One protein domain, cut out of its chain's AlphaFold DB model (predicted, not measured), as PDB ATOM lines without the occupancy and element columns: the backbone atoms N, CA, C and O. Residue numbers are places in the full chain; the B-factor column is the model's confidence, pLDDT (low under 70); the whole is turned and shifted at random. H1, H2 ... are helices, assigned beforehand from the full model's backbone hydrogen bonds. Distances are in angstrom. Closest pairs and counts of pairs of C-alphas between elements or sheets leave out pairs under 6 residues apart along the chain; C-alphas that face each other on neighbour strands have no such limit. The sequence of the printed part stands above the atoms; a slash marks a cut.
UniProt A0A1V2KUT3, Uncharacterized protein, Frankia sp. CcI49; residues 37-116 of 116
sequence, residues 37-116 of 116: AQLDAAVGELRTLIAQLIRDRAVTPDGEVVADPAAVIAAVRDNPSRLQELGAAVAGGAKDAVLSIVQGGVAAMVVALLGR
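What this domain is: This is residues 37 to 116 of the 116 residues of an uncharacterized protein of Frankia sp. CcI49 (UniProt A0A1V2KUT3). One long helix, H1, runs along the length of the domain, and four shorter helices pack over one side of it, most of them crossing it steeply. H5 sits in the middle of these four, with H3 and H4 over the first half of H1 and H2 toward its last residues, where the long loop of residues 56 to 68 turns the chain back. The printed part has 80 residues with five named helices, H1 to H5 in order along the chain, and no named strand; its class is all helix. It is compact, with a radius of gyration of the C-alphas of 11.2 A, and rounded, spanning 30 by 23 by 19 A.

How they stand to each other: Start at H1, residues 37 to 55, which is a hub touching four helices. With its residues 38 to 46 alone it touches H3, residues 84 to 91; the closest C-alphas, of Ala 42 and Leu 86, are 4.0 A apart, and the steep tilt of 69 degrees is only just short of about perpendicular. With residues 39 to 43 alone it touches H4, residues 95 to 101, closest at the C-alphas of Val 43 and Val 98, 6.1 A apart. Look farther along, to residues 49 to 53, with which alone it touches H2, residues 69 to 78: the closest C-alphas, of Leu 53 and Val 72, are 6.9 A apart, and the two helices run opposite ways at a steep tilt of 52 degrees. H5, residues 105 to 114, is the other hub, and it only just touches H1, with 3 pairs of C-alphas within 8 A. H5 touches H3 about perpendicular, at 86 degrees, with the C-alphas of Gly 87 and Leu 114 closest at 5.8 A. It touches H2 at a steep tilt of 45 degrees, closest at the C-alphas of Val 76 and Val 110, 7.2 A apart. H4 and H5 form a helical hairpin at a shallow tilt of 28 degrees, opposite ways; they only just touch, with 3 pairs within 8 A, the closest being the C-alphas of Leu 99 and Ala 107 at 6.5 A. H2 is apart from H3 and H4. In H1, H2, H3, H4 and H5 every O i to N i+4 pair is within hydrogen-bond range.

Where its parts are: Find C-alpha 37 at (-60.525, -4.684, 30.133); from there H1 runs 26.8 A to C-alpha 55 at (-34.119, -3.189, 25.559). H2 covers 14.2 A from Pro 69 to Asp 78, H3 10.3 A from Gln 84 to Ala 91, and H4 10.1 A from Lys 95 to Ile 101. H5 runs 14.8 A from Gly 105 to C-alpha 114 at (-47.473, 4.747, 40.964).

The domain as a whole: The two C-alphas farthest apart, of Ala 37 and Ala 67, are 31.5 A from each other. The printed part has no cut; the link from H1 to H2 is long, and the other three are tight. The mean pLDDT of the printed part is 80.4, and residues 63, 103 and 115 to 116 are under 70.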
ATOM      1  N   ALA A  37     -61.133  -5.499  31.184       72.88
ATOM      2  CA  ALA A  37     -60.525  -4.684  30.133       72.88
ATOM      3  C   ALA A  37     -59.510  -3.656  30.666       72.88
ATOM      4  O   ALA A  37     -58.475  -3.443  30.045       72.88
ATOM      5  N   GLN A  38     -59.779  -3.046  31.824       76.75
ATOM      6  CA  GLN A  38     -58.854  -2.110  32.465       76.75
ATOM      7  C   GLN A  38     -57.624  -2.844  33.004       76.75
ATOM      8  O   GLN A  38     -56.500  -2.374  32.857       76.75
ATOM      9  N   LEU A  39     -57.829  -4.019  33.607       78.75
ATOM     10  CA  LEU A  39     -56.732  -4.854  34.085       78.75
ATOM     11  C   LEU A  39     -55.847  -5.331  32.926       78.75
ATOM     12  O   LEU A  39     -54.627  -5.275  33.036       78.75
ATOM     13  N   ASP A  40     -56.447  -5.755  31.813       77.62
ATOM     14  CA  ASP A  40     -55.716  -6.165  30.611       77.62
ATOM     15  C   ASP A  40     -54.929  -4.998  29.995       77.62
ATOM     16  O   ASP A  40     -53.742  -5.143  29.697       77.62
ATOM     17  N   ALA A  41     -55.536  -3.808  29.914       83.06
ATOM     18  CA  ALA A  41     -54.859  -2.594  29.464       83.06
ATOM     19  C   ALA A  41     -53.678  -2.221  30.378       83.06
ATOM     20  O   ALA A  41     -52.564  -2.039  29.893       83.06
ATOM     21  N   ALA A  42     -53.885  -2.202  31.698       83.38
ATOM     22  CA  ALA A  42     -52.843  -1.938  32.690       83.38
ATOM     23  C   ALA A  42     -51.680  -2.943  32.606       83.38
ATOM     24  O   ALA A  42     -50.508  -2.565  32.664       83.38
ATOM     25  N   VAL A  43     -51.988  -4.232  32.440       85.62
ATOM     26  CA  VAL A  43     -50.984  -5.286  32.240       85.62
ATOM     27  C   VAL A  43     -50.239  -5.082  30.921       85.62
ATOM     28  O   VAL A  43     -49.020  -5.250  30.881       85.62
ATOM     29  N   GLY A  44     -50.936  -4.702  29.851       87.00
ATOM     30  CA  GLY A  44     -50.341  -4.391  28.552       87.00
ATOM     31  C   GLY A  44     -49.373  -3.207  28.618       87.00
ATOM     32  O   GLY A  44     -48.249  -3.298  28.114       87.00
ATOM     33  N   GLU A  45     -49.769  -2.128  29.293       88.00
ATOM     34  CA  GLU A  45     -48.922  -0.962  29.563       88.00
ATOM     35  C   GLU A  45     -47.673  -1.357  30.363       88.00
ATOM     36  O   GLU A  45     -46.546  -1.060  29.953       88.00
ATOM     37  N   LEU A  46     -47.853  -2.110  31.453       85.88
ATOM     38  CA  LEU A  46     -46.756  -2.571  32.303       85.88
ATOM     39  C   LEU A  46     -45.773  -3.476  31.544       85.88
ATOM     40  O   LEU A  46     -44.560  -3.286  31.628       85.88
ATOM     41  N   ARG A  47     -46.277  -4.434  30.760       85.88
ATOM     42  CA  ARG A  47     -45.443  -5.321  29.931       85.88
ATOM     43  C   ARG A  47     -44.679  -4.548  28.865       85.88
ATOM     44  O   ARG A  47     -43.510  -4.840  28.622       85.88
ATOM     45  N   THR A  48     -45.314  -3.551  28.255       89.81
ATOM     46  CA  THR A  48     -44.670  -2.687  27.259       89.81
ATOM     47  C   THR A  48     -43.522  -1.899  27.880       89.81
ATOM     48  O   THR A  48     -42.441  -1.827  27.293       89.81
ATOM     49  N   LEU A  49     -43.727  -1.351  29.080       87.81
ATOM     50  CA  LEU A  49     -42.679  -0.656  29.820       87.81
ATOM     51  C   LEU A  49     -41.523  -1.601  30.179       87.81
ATOM     52  O   LEU A  49     -40.371  -1.266  29.922       87.81
ATOM     53  N   ILE A  50     -41.811  -2.791  30.715       86.38
ATOM     54  CA  ILE A  50     -40.778  -3.782  31.060       86.38
ATOM     55  C   ILE A  50     -39.977  -4.187  29.817       86.38
ATOM     56  O   ILE A  50     -38.750  -4.204  29.859       86.38
ATOM     57  N   ALA A  51     -40.637  -4.436  28.683       88.19
ATOM     58  CA  ALA A  51     -39.957  -4.757  27.430       88.19
ATOM     59  C   ALA A  51     -39.036  -3.618  26.954       88.19
ATOM     60  O   ALA A  51     -37.941  -3.875  26.448       88.19
ATOM     61  N   GLN A  52     -39.455  -2.361  27.132       88.25
ATOM     62  CA  GLN A  52     -38.619  -1.201  26.834       88.25
ATOM     63  C   GLN A  52     -37.400  -1.141  27.765       88.25
ATOM     64  O   GLN A  52     -36.278  -1.027  27.286       88.25
ATOM     65  N   LEU A  53     -37.598  -1.337  29.069       86.75
ATOM     66  CA  LEU A  53     -36.522  -1.354  30.063       86.75
ATOM     67  C   LEU A  53     -35.508  -2.487  29.840       86.75
ATOM     68  O   LEU A  53     -34.314  -2.291  30.061       86.75
ATOM     69  N   ILE A  54     -35.959  -3.651  29.366       87.31
ATOM     70  CA  ILE A  54     -35.079  -4.754  28.952       87.31
ATOM     71  C   ILE A  54     -34.243  -4.342  27.737       87.31
ATOM     72  O   ILE A  54     -33.032  -4.568  27.716       87.31
ATOM     73  N   ARG A  55     -34.858  -3.704  26.728       87.06
ATOM     74  CA  ARG A  55     -34.119  -3.189  25.559       87.06
ATOM     75  C   ARG A  55     -33.080  -2.145  25.949       87.06
ATOM     76  O   ARG A  55     -31.963  -2.189  25.437       87.06
ATOM     77  N   ASP A  56     -33.434  -1.279  26.887       86.69
ATOM     78  CA  ASP A  56     -32.564  -0.221  27.397       86.69
ATOM     79  C   ASP A  56     -31.527  -0.754  28.406       86.69
ATOM     80  O   ASP A  56     -30.702   0.003  28.911       86.69
ATOM     81  N   ARG A  57     -31.526  -2.073  28.676       86.19
ATOM     82  CA  ARG A  57     -30.656  -2.774  29.638       86.19
ATOM     83  C   ARG A  57     -30.764  -2.258  31.079       86.19
ATOM     84  O   ARG A  57     -29.887  -2.533  31.893       86.19
ATOM     85  N   ALA A  58     -31.849  -1.560  31.408       85.81
ATOM     86  CA  ALA A  58     -32.161  -1.120  32.766       85.81
ATOM     87  C   ALA A  58     -32.632  -2.284  33.656       85.81
ATOM     88  O   ALA A  58     -32.575  -2.205  34.884       85.81
ATOM     89  N   VAL A  59     -33.103  -3.369  33.040       85.38
ATOM     90  CA  VAL A  59     -33.683  -4.545  33.694       85.38
ATOM     91  C   VAL A  59     -33.164  -5.813  33.020       85.38
ATOM     92  O   VAL A  59     -32.888  -5.812  31.818       85.38
ATOM     93  N   THR A  60     -33.006  -6.894  33.785       82.75
ATOM     94  CA  THR A  60     -32.606  -8.194  33.232       82.75
ATOM     95  C   THR A  60     -33.661  -8.749  32.269       82.75
ATOM     96  O   THR A  60     -34.838  -8.417  32.400       82.75
ATOM     97  N   PRO A  61     -33.283  -9.622  31.316       76.38
ATOM     98  CA  PRO A  61     -34.223 -10.201  30.349       76.38
ATOM     99  C   PRO A  61     -35.425 -10.894  31.000       76.38
ATOM    100  O   PRO A  61     -36.506 -10.917  30.421       76.38
ATOM    101  N   ASP A  62     -35.233 -11.411  32.212       73.56
ATOM    102  CA  ASP A  62     -36.262 -12.092  32.994       73.56
ATOM    103  C   ASP A  62     -37.208 -11.128  33.736       73.56
ATOM    104  O   ASP A  62     -38.159 -11.573  34.366       73.56
ATOM    105  N   GLY A  63     -36.971  -9.807  33.713       69.69
ATOM    106  CA  GLY A  63     -37.823  -8.822  34.407       69.69
ATOM    107  C   GLY A  63     -37.759  -8.888  35.943       69.69
ATOM    108  O   GLY A  63     -38.500  -8.190  36.641       69.69
ATOM    109  N   GLU A  64     -36.872  -9.727  36.472       75.19
ATOM    110  CA  GLU A  64     -36.724 -10.039  37.893       75.19
ATOM    111  C   GLU A  64     -35.852  -9.011  38.621       75.19
ATOM    112  O   GLU A  64     -36.171  -8.600  39.737       75.19
ATOM    113  N   VAL A  65     -34.761  -8.573  37.984       73.31
ATOM    114  CA  VAL A  65     -33.718  -7.766  38.624       73.31
ATOM    115  C   VAL A  65     -33.534  -6.451  37.882       73.31
ATOM    116  O   VAL A  65     -33.360  -6.408  36.664       73.31
ATOM    117  N   VAL A  66     -33.541  -5.360  38.643       79.00
ATOM    118  CA  VAL A  66     -33.264  -4.016  38.138       79.00
ATOM    119  C   VAL A  66     -31.753  -3.797  38.120       79.00
ATOM    120  O   VAL A  66     -31.117  -3.795  39.171       79.00
ATOM    121  N   ALA A  67     -31.182  -3.611  36.931       81.38
ATOM    122  CA  ALA A  67     -29.769  -3.280  36.764       81.38
ATOM    123  C   ALA A  67     -29.510  -1.783  36.995       81.38
ATOM    124  O   ALA A  67     -28.491  -1.420  37.580       81.38
ATOM    125  N   ASP A  68     -30.453  -0.926  36.585       84.31
ATOM    126  CA  ASP A  68     -30.405   0.523  36.800       84.31
ATOM    127  C   ASP A  68     -31.752   1.057  37.335       84.31
ATOM    128  O   ASP A  68     -32.685   1.321  36.568       84.31
ATOM    129  N   PRO A  69     -31.873   1.247  38.662       81.19
ATOM    130  CA  PRO A  69     -33.086   1.771  39.288       81.19
ATOM    131  C   PRO A  69     -33.441   3.192  38.853       81.19
ATOM    132  O   PRO A  69     -34.622   3.539  38.805       81.19
ATOM    133  N   ALA A  70     -32.443   4.022  38.536       84.44
ATOM    134  CA  ALA A  70     -32.675   5.401  38.126       84.44
ATOM    135  C   ALA A  70     -33.294   5.452  36.725       84.44
ATOM    136  O   ALA A  70     -34.228   6.223  36.506       84.44
ATOM    137  N   ALA A  71     -32.847   4.580  35.818       84.12
ATOM    138  CA  ALA A  71     -33.440   4.431  34.491       84.12
ATOM    139  C   ALA A  71     -34.899   3.950  34.554       84.12
ATOM    140  O   ALA A  71     -35.745   4.469  33.828       84.12
ATOM    141  N   VAL A  72     -35.230   3.023  35.464       83.69
ATOM    142  CA  VAL A  72     -36.623   2.578  35.678       83.69
ATOM    143  C   VAL A  72     -37.507   3.737  36.137       83.69
ATOM    144  O   VAL A  72     -38.583   3.958  35.582       83.69
ATOM    145  N   ILE A  73     -37.046   4.511  37.122       85.06
ATOM    146  CA  ILE A  73     -37.783   5.678  37.621       85.06
ATOM    147  C   ILE A  73     -37.950   6.726  36.514       85.06
ATOM    148  O   ILE A  73     -39.044   7.263  36.353       85.06
ATOM    149  N   ALA A  74     -36.894   7.012  35.749       85.56
ATOM    150  CA  ALA A  74     -36.954   7.947  34.629       85.56
ATOM    151  C   ALA A  74     -37.976   7.491  33.581       85.56
ATOM    152  O   ALA A  74     -38.854   8.266  33.225       85.56
ATOM    153  N   ALA A  75     -37.966   6.216  33.187       84.81
ATOM    154  CA  ALA A  75     -38.908   5.685  32.205       84.81
ATOM    155  C   ALA A  75     -40.376   5.807  32.651       84.81
ATOM    156  O   ALA A  75     -41.233   6.156  31.837       84.81
ATOM    157  N   VAL A  76     -40.663   5.564  33.938       84.56
ATOM    158  CA  VAL A  76     -42.001   5.759  34.525       84.56
ATOM    159  C   VAL A  76     -42.399   7.239  34.507       84.56
ATOM    160  O   VAL A  76     -43.531   7.568  34.156       84.56
ATOM    161  N   ARG A  77     -41.473   8.142  34.850       82.56
ATOM    162  CA  ARG A  77     -41.728   9.593  34.902       82.56
ATOM    163  C   ARG A  77     -41.823  10.249  33.528       82.56
ATOM    164  O   ARG A  77     -42.557  11.222  33.396       82.56
ATOM    165  N   ASP A  78     -41.119   9.717  32.537       84.38
ATOM    166  CA  ASP A  78     -41.112  10.215  31.160       84.38
ATOM    167  C   ASP A  78     -42.335   9.734  30.371       84.38
ATOM    168  O   ASP A  78     -42.706  10.340  29.366       84.38
ATOM    169  N   ASN A  79     -43.004   8.670  30.831       79.31
ATOM    170  CA  ASN A  79     -44.159   8.082  30.152       79.31
ATOM    171  C   ASN A  79     -45.433   8.034  31.019       79.31
ATOM    172  O   ASN A  79     -46.111   7.005  31.029       79.31
ATOM    173  N   PRO A  80     -45.843   9.131  31.689       75.12
ATOM    174  CA  PRO A  80     -47.019   9.113  32.557       75.12
ATOM    175  C   PRO A  80     -48.301   8.844  31.758       75.12
ATOM    176  O   PRO A  80     -49.196   8.152  32.229       75.12
ATOM    177  N   SER A  81     -48.369   9.321  30.510       77.94
ATOM    178  CA  SER A  81     -49.511   9.098  29.616       77.94
ATOM    179  C   SER A  81     -49.650   7.650  29.144       77.94
ATOM    180  O   SER A  81     -50.731   7.261  28.728       77.94
ATOM    181  N   ARG A  82     -48.566   6.861  29.174       76.88
ATOM    182  CA  ARG A  82     -48.571   5.444  28.760       76.88
ATOM    183  C   ARG A  82     -48.821   4.492  29.931       76.88
ATOM    184  O   ARG A  82     -48.781   3.288  29.724       76.88
ATOM    185  N   LEU A  83     -48.972   5.038  31.138       83.19
ATOM    186  CA  LEU A  83     -49.222   4.315  32.384       83.19
ATOM    187  C   LEU A  83     -50.526   4.801  33.031       83.19
ATOM    188  O   LEU A  83     -50.680   4.718  34.249       83.19
ATOM    189  N   GLN A  84     -51.436   5.386  32.243       82.19
ATOM    190  CA  GLN A  84     -52.687   5.941  32.762       82.19
ATOM    191  C   GLN A  84     -53.601   4.831  33.267       82.19
ATOM    192  O   GLN A  84     -54.119   4.938  34.379       82.19
ATOM    193  N   GLU A  85     -53.744   3.750  32.499       83.00
ATOM    194  CA  GLU A  85     -54.572   2.612  32.893       83.00
ATOM    195  C   GLU A  85     -53.925   1.847  34.043       83.00
ATOM    196  O   GLU A  85     -54.607   1.470  34.995       83.00
ATOM    197  N   LEU A  86     -52.597   1.696  34.024       81.19
ATOM    198  CA  LEU A  86     -51.858   1.125  35.146       81.19
ATOM    199  C   LEU A  86     -52.016   1.965  36.421       81.19
ATOM    200  O   LEU A  86     -52.293   1.415  37.487       81.19
ATOM    201  N   GLY A  87     -51.890   3.288  36.328       82.12
ATOM    202  CA  GLY A  87     -52.094   4.205  37.447       82.12
ATOM    203  C   GLY A  87     -53.527   4.158  37.979       82.12
ATOM    204  O   GLY A  87     -53.728   4.074  39.190       82.12
ATOM    205  N   ALA A  88     -54.523   4.129  37.092       78.69
ATOM    206  CA  ALA A  88     -55.932   4.007  37.457       78.69
ATOM    207  C   ALA A  88     -56.249   2.648  38.104       78.69
ATOM    208  O   ALA A  88     -56.979   2.595  39.094       78.69
ATOM    209  N   ALA A  89     -55.665   1.555  37.605       78.12
ATOM    210  CA  ALA A  89     -55.802   0.224  38.185       78.12
ATOM    211  C   ALA A  89     -55.169   0.150  39.583       78.12
ATOM    212  O   ALA A  89     -55.777  -0.387  40.510       78.12
ATOM    213  N   VAL A  90     -53.978   0.729  39.771       80.00
ATOM    214  CA  VAL A  90     -53.302   0.785  41.078       80.00
ATOM    215  C   VAL A  90     -54.082   1.657  42.065       80.00
ATOM    216  O   VAL A  90     -54.342   1.208  43.181       80.00
ATOM    217  N   ALA A  91     -54.525   2.848  41.654       77.81
ATOM    218  CA  ALA A  91     -55.356   3.733  42.473       77.81
ATOM    219  C   ALA A  91     -56.723   3.110  42.814       77.81
ATOM    220  O   ALA A  91     -57.257   3.335  43.898       77.81
ATOM    221  N   GLY A  92     -57.264   2.282  41.916       72.06
ATOM    222  CA  GLY A  92     -58.472   1.486  42.129       72.06
ATOM    223  C   GLY A  92     -58.272   0.239  43.001       72.06
ATOM    224  O   GLY A  92     -59.238  -0.470  43.256       72.06
ATOM    225  N   GLY A  93     -57.052  -0.057  43.463       75.12
ATOM    226  CA  GLY A  93     -56.766  -1.204  44.331       75.12
ATOM    227  C   GLY A  93     -56.510  -2.529  43.602       75.12
ATOM    228  O   GLY A  93     -56.366  -3.561  44.249       75.12
ATOM    229  N   ALA A  94     -56.381  -2.529  42.273       75.38
ATOM    230  CA  ALA A  94     -56.084  -3.724  41.477       75.38
ATOM    231  C   ALA A  94     -54.582  -4.081  41.433       75.38
ATOM    232  O   ALA A  94     -54.164  -4.902  40.614       75.38
ATOM    233  N   LYS A  95     -53.757  -3.492  42.312       79.06
ATOM    234  CA  LYS A  95     -52.297  -3.696  42.333       79.06
ATOM    235  C   LYS A  95     -51.933  -5.186  42.413       79.06
ATOM    236  O   LYS A  95     -51.080  -5.648  41.664       79.06
ATOM    237  N   ASP A  96     -52.590  -5.938  43.298       76.69
ATOM    238  CA  ASP A  96     -52.245  -7.336  43.563       76.69
ATOM    239  C   ASP A  96     -52.650  -8.235  42.389       76.69
ATOM    240  O   ASP A  96     -51.950  -9.192  42.069       76.69
ATOM    241  N   ALA A  97     -53.720  -7.873  41.672       76.94
ATOM    242  CA  ALA A  97     -54.118  -8.545  40.441       76.94
ATOM    243  C   ALA A  97     -53.096  -8.309  39.317       76.94
ATOM    244  O   ALA A  97     -52.689  -9.259  38.652       76.94
ATOM    245  N   VAL A  98     -52.624  -7.069  39.143       77.75
ATOM    246  CA  VAL A  98     -51.579  -6.740  38.158       77.75
ATOM    247  C   VAL A  98     -50.282  -7.499  38.465       77.75
ATOM    248  O   VAL A  98     -49.709  -8.119  37.569       77.75
ATOM    249  N   LEU A  99     -49.844  -7.507  39.729       80.19
ATOM    250  CA  LEU A  99     -48.625  -8.205  40.163       80.19
ATOM    251  C   LEU A  99     -48.746  -9.730  40.081       80.19
ATOM    252  O   LEU A  99     -47.757 -10.411  39.822       80.19
ATOM    253  N   SER A 100     -49.952 -10.276  40.244       78.31
ATOM    254  CA  SER A 100     -50.200 -11.702  40.026       78.31
ATOM    255  C   SER A 100     -50.088 -12.105  38.551       78.31
ATOM    256  O   SER A 100     -49.847 -13.278  38.272       78.31
ATOM    257  N   ILE A 101     -50.290 -11.175  37.610       77.06
ATOM    258  CA  ILE A 101     -50.248 -11.433  36.159       77.06
ATOM    259  C   ILE A 101     -48.860 -11.147  35.575       77.06
ATOM    260  O   ILE A 101     -48.420 -11.814  34.631       77.06
ATOM    261  N   VAL A 102     -48.176 -10.136  36.106       75.19
ATOM    262  CA  VAL A 102     -46.816  -9.759  35.723       75.19
ATOM    263  C   VAL A 102     -45.893 -10.094  36.889       75.19
ATOM    264  O   VAL A 102     -45.587  -9.245  37.724       75.19
ATOM    265  N   GLN A 103     -45.476 -11.360  36.951       69.12
ATOM    266  CA  GLN A 103     -44.440 -11.798  37.883       69.12
ATOM    267  C   GLN A 103     -43.108 -11.128  37.527       69.12
ATOM    268  O   GLN A 103     -42.679 -11.168  36.375       69.12
ATOM    269  N   GLY A 104     -42.483 -10.488  38.517       71.44
ATOM    270  CA  GLY A 104     -41.151  -9.897  38.397       71.44
ATOM    271  C   GLY A 104     -40.913  -8.776  39.410       71.44
ATOM    272  O   GLY A 104     -41.808  -7.978  39.705       71.44
ATOM    273  N   GLY A 105     -39.689  -8.682  39.937       74.75
ATOM    274  CA  GLY A 105     -39.302  -7.642  40.899       74.75
ATOM    275  C   GLY A 105     -39.476  -6.213  40.365       74.75
ATOM    276  O   GLY A 105     -39.800  -5.296  41.121       74.75
ATOM    277  N   VAL A 106     -39.355  -6.019  39.049       79.31
ATOM    278  CA  VAL A 106     -39.545  -4.710  38.397       79.31
ATOM    279  C   VAL A 106     -41.007  -4.286  38.369       79.31
ATOM    280  O   VAL A 106     -41.304  -3.112  38.577       79.31
ATOM    281  N   ALA A 107     -41.930  -5.227  38.165       79.81
ATOM    282  CA  ALA A 107     -43.361  -4.944  38.189       79.81
ATOM    283  C   ALA A 107     -43.786  -4.390  39.556       79.81
ATOM    284  O   ALA A 107     -44.474  -3.371  39.630       79.81
ATOM    285  N   ALA A 108     -43.287  -5.000  40.637       81.06
ATOM    286  CA  ALA A 108     -43.503  -4.521  41.999       81.06
ATOM    287  C   ALA A 108     -42.959  -3.099  42.207       81.06
ATOM    288  O   ALA A 108     -43.639  -2.265  42.804       81.06
ATOM    289  N   MET A 109     -41.771  -2.799  41.672       81.75
ATOM    290  CA  MET A 109     -41.170  -1.467  41.765       81.75
ATOM    291  C   MET A 109     -41.986  -0.404  41.012       81.75
ATOM    292  O   MET A 109     -42.260   0.657  41.569       81.75
ATOM    293  N   VAL A 110     -42.408  -0.681  39.776       82.25
ATOM    294  CA  VAL A 110     -43.214   0.253  38.966       82.25
ATOM    295  C   VAL A 110     -44.560   0.533  39.633       82.25
ATOM    296  O   VAL A 110     -44.957   1.689  39.765       82.25
ATOM    297  N   VAL A 111     -45.242  -0.508  40.116       82.75
ATOM    298  CA  VAL A 111     -46.511  -0.367  40.843       82.75
ATOM    299  C   VAL A 111     -46.329   0.447  42.128       82.75
ATOM    300  O   VAL A 111     -47.147   1.318  42.422       82.75
ATOM    301  N   ALA A 112     -45.244   0.220  42.874       83.00
ATOM    302  CA  ALA A 112     -44.935   0.988  44.081       83.00
ATOM    303  C   ALA A 112     -44.656   2.475  43.794       83.00
ATOM    304  O   ALA A 112     -44.996   3.323  44.615       83.00
ATOM    305  N   LEU A 113     -44.070   2.800  42.635       82.00
ATOM    306  CA  LEU A 113     -43.857   4.186  42.204       82.00
ATOM    307  C   LEU A 113     -45.167   4.908  41.858       82.00
ATOM    308  O   LEU A 113     -45.252   6.116  42.065       82.00
ATOM    309  N   LEU A 114     -46.170   4.187  41.346       79.31
ATOM    310  CA  LEU A 114     -47.473   4.747  40.964       79.31
ATOM    311  C   LEU A 114     -48.462   4.847  42.132       79.31
ATOM    312  O   LEU A 114     -49.346   5.694  42.111       79.31
ATOM    313  N   GLY A 115     -48.325   3.990  43.146       68.50
ATOM    314  CA  GLY A 115     -49.199   3.967  44.323       68.50
ATOM    315  C   GLY A 115     -48.844   4.970  45.428       68.50
ATOM    316  O   GLY A 115     -49.299   4.777  46.555       68.50
ATOM    317  N   ARG A 116     -47.999   5.970  45.146       55.16
ATOM    318  CA  ARG A 116     -47.532   6.970  46.119       55.16
ATOM    319  C   ARG A 116     -48.343   8.260  46.076       55.16
ATOM    320  O   ARG A 116     -48.594   8.755  44.958       55.16
TER     321      ARG A 116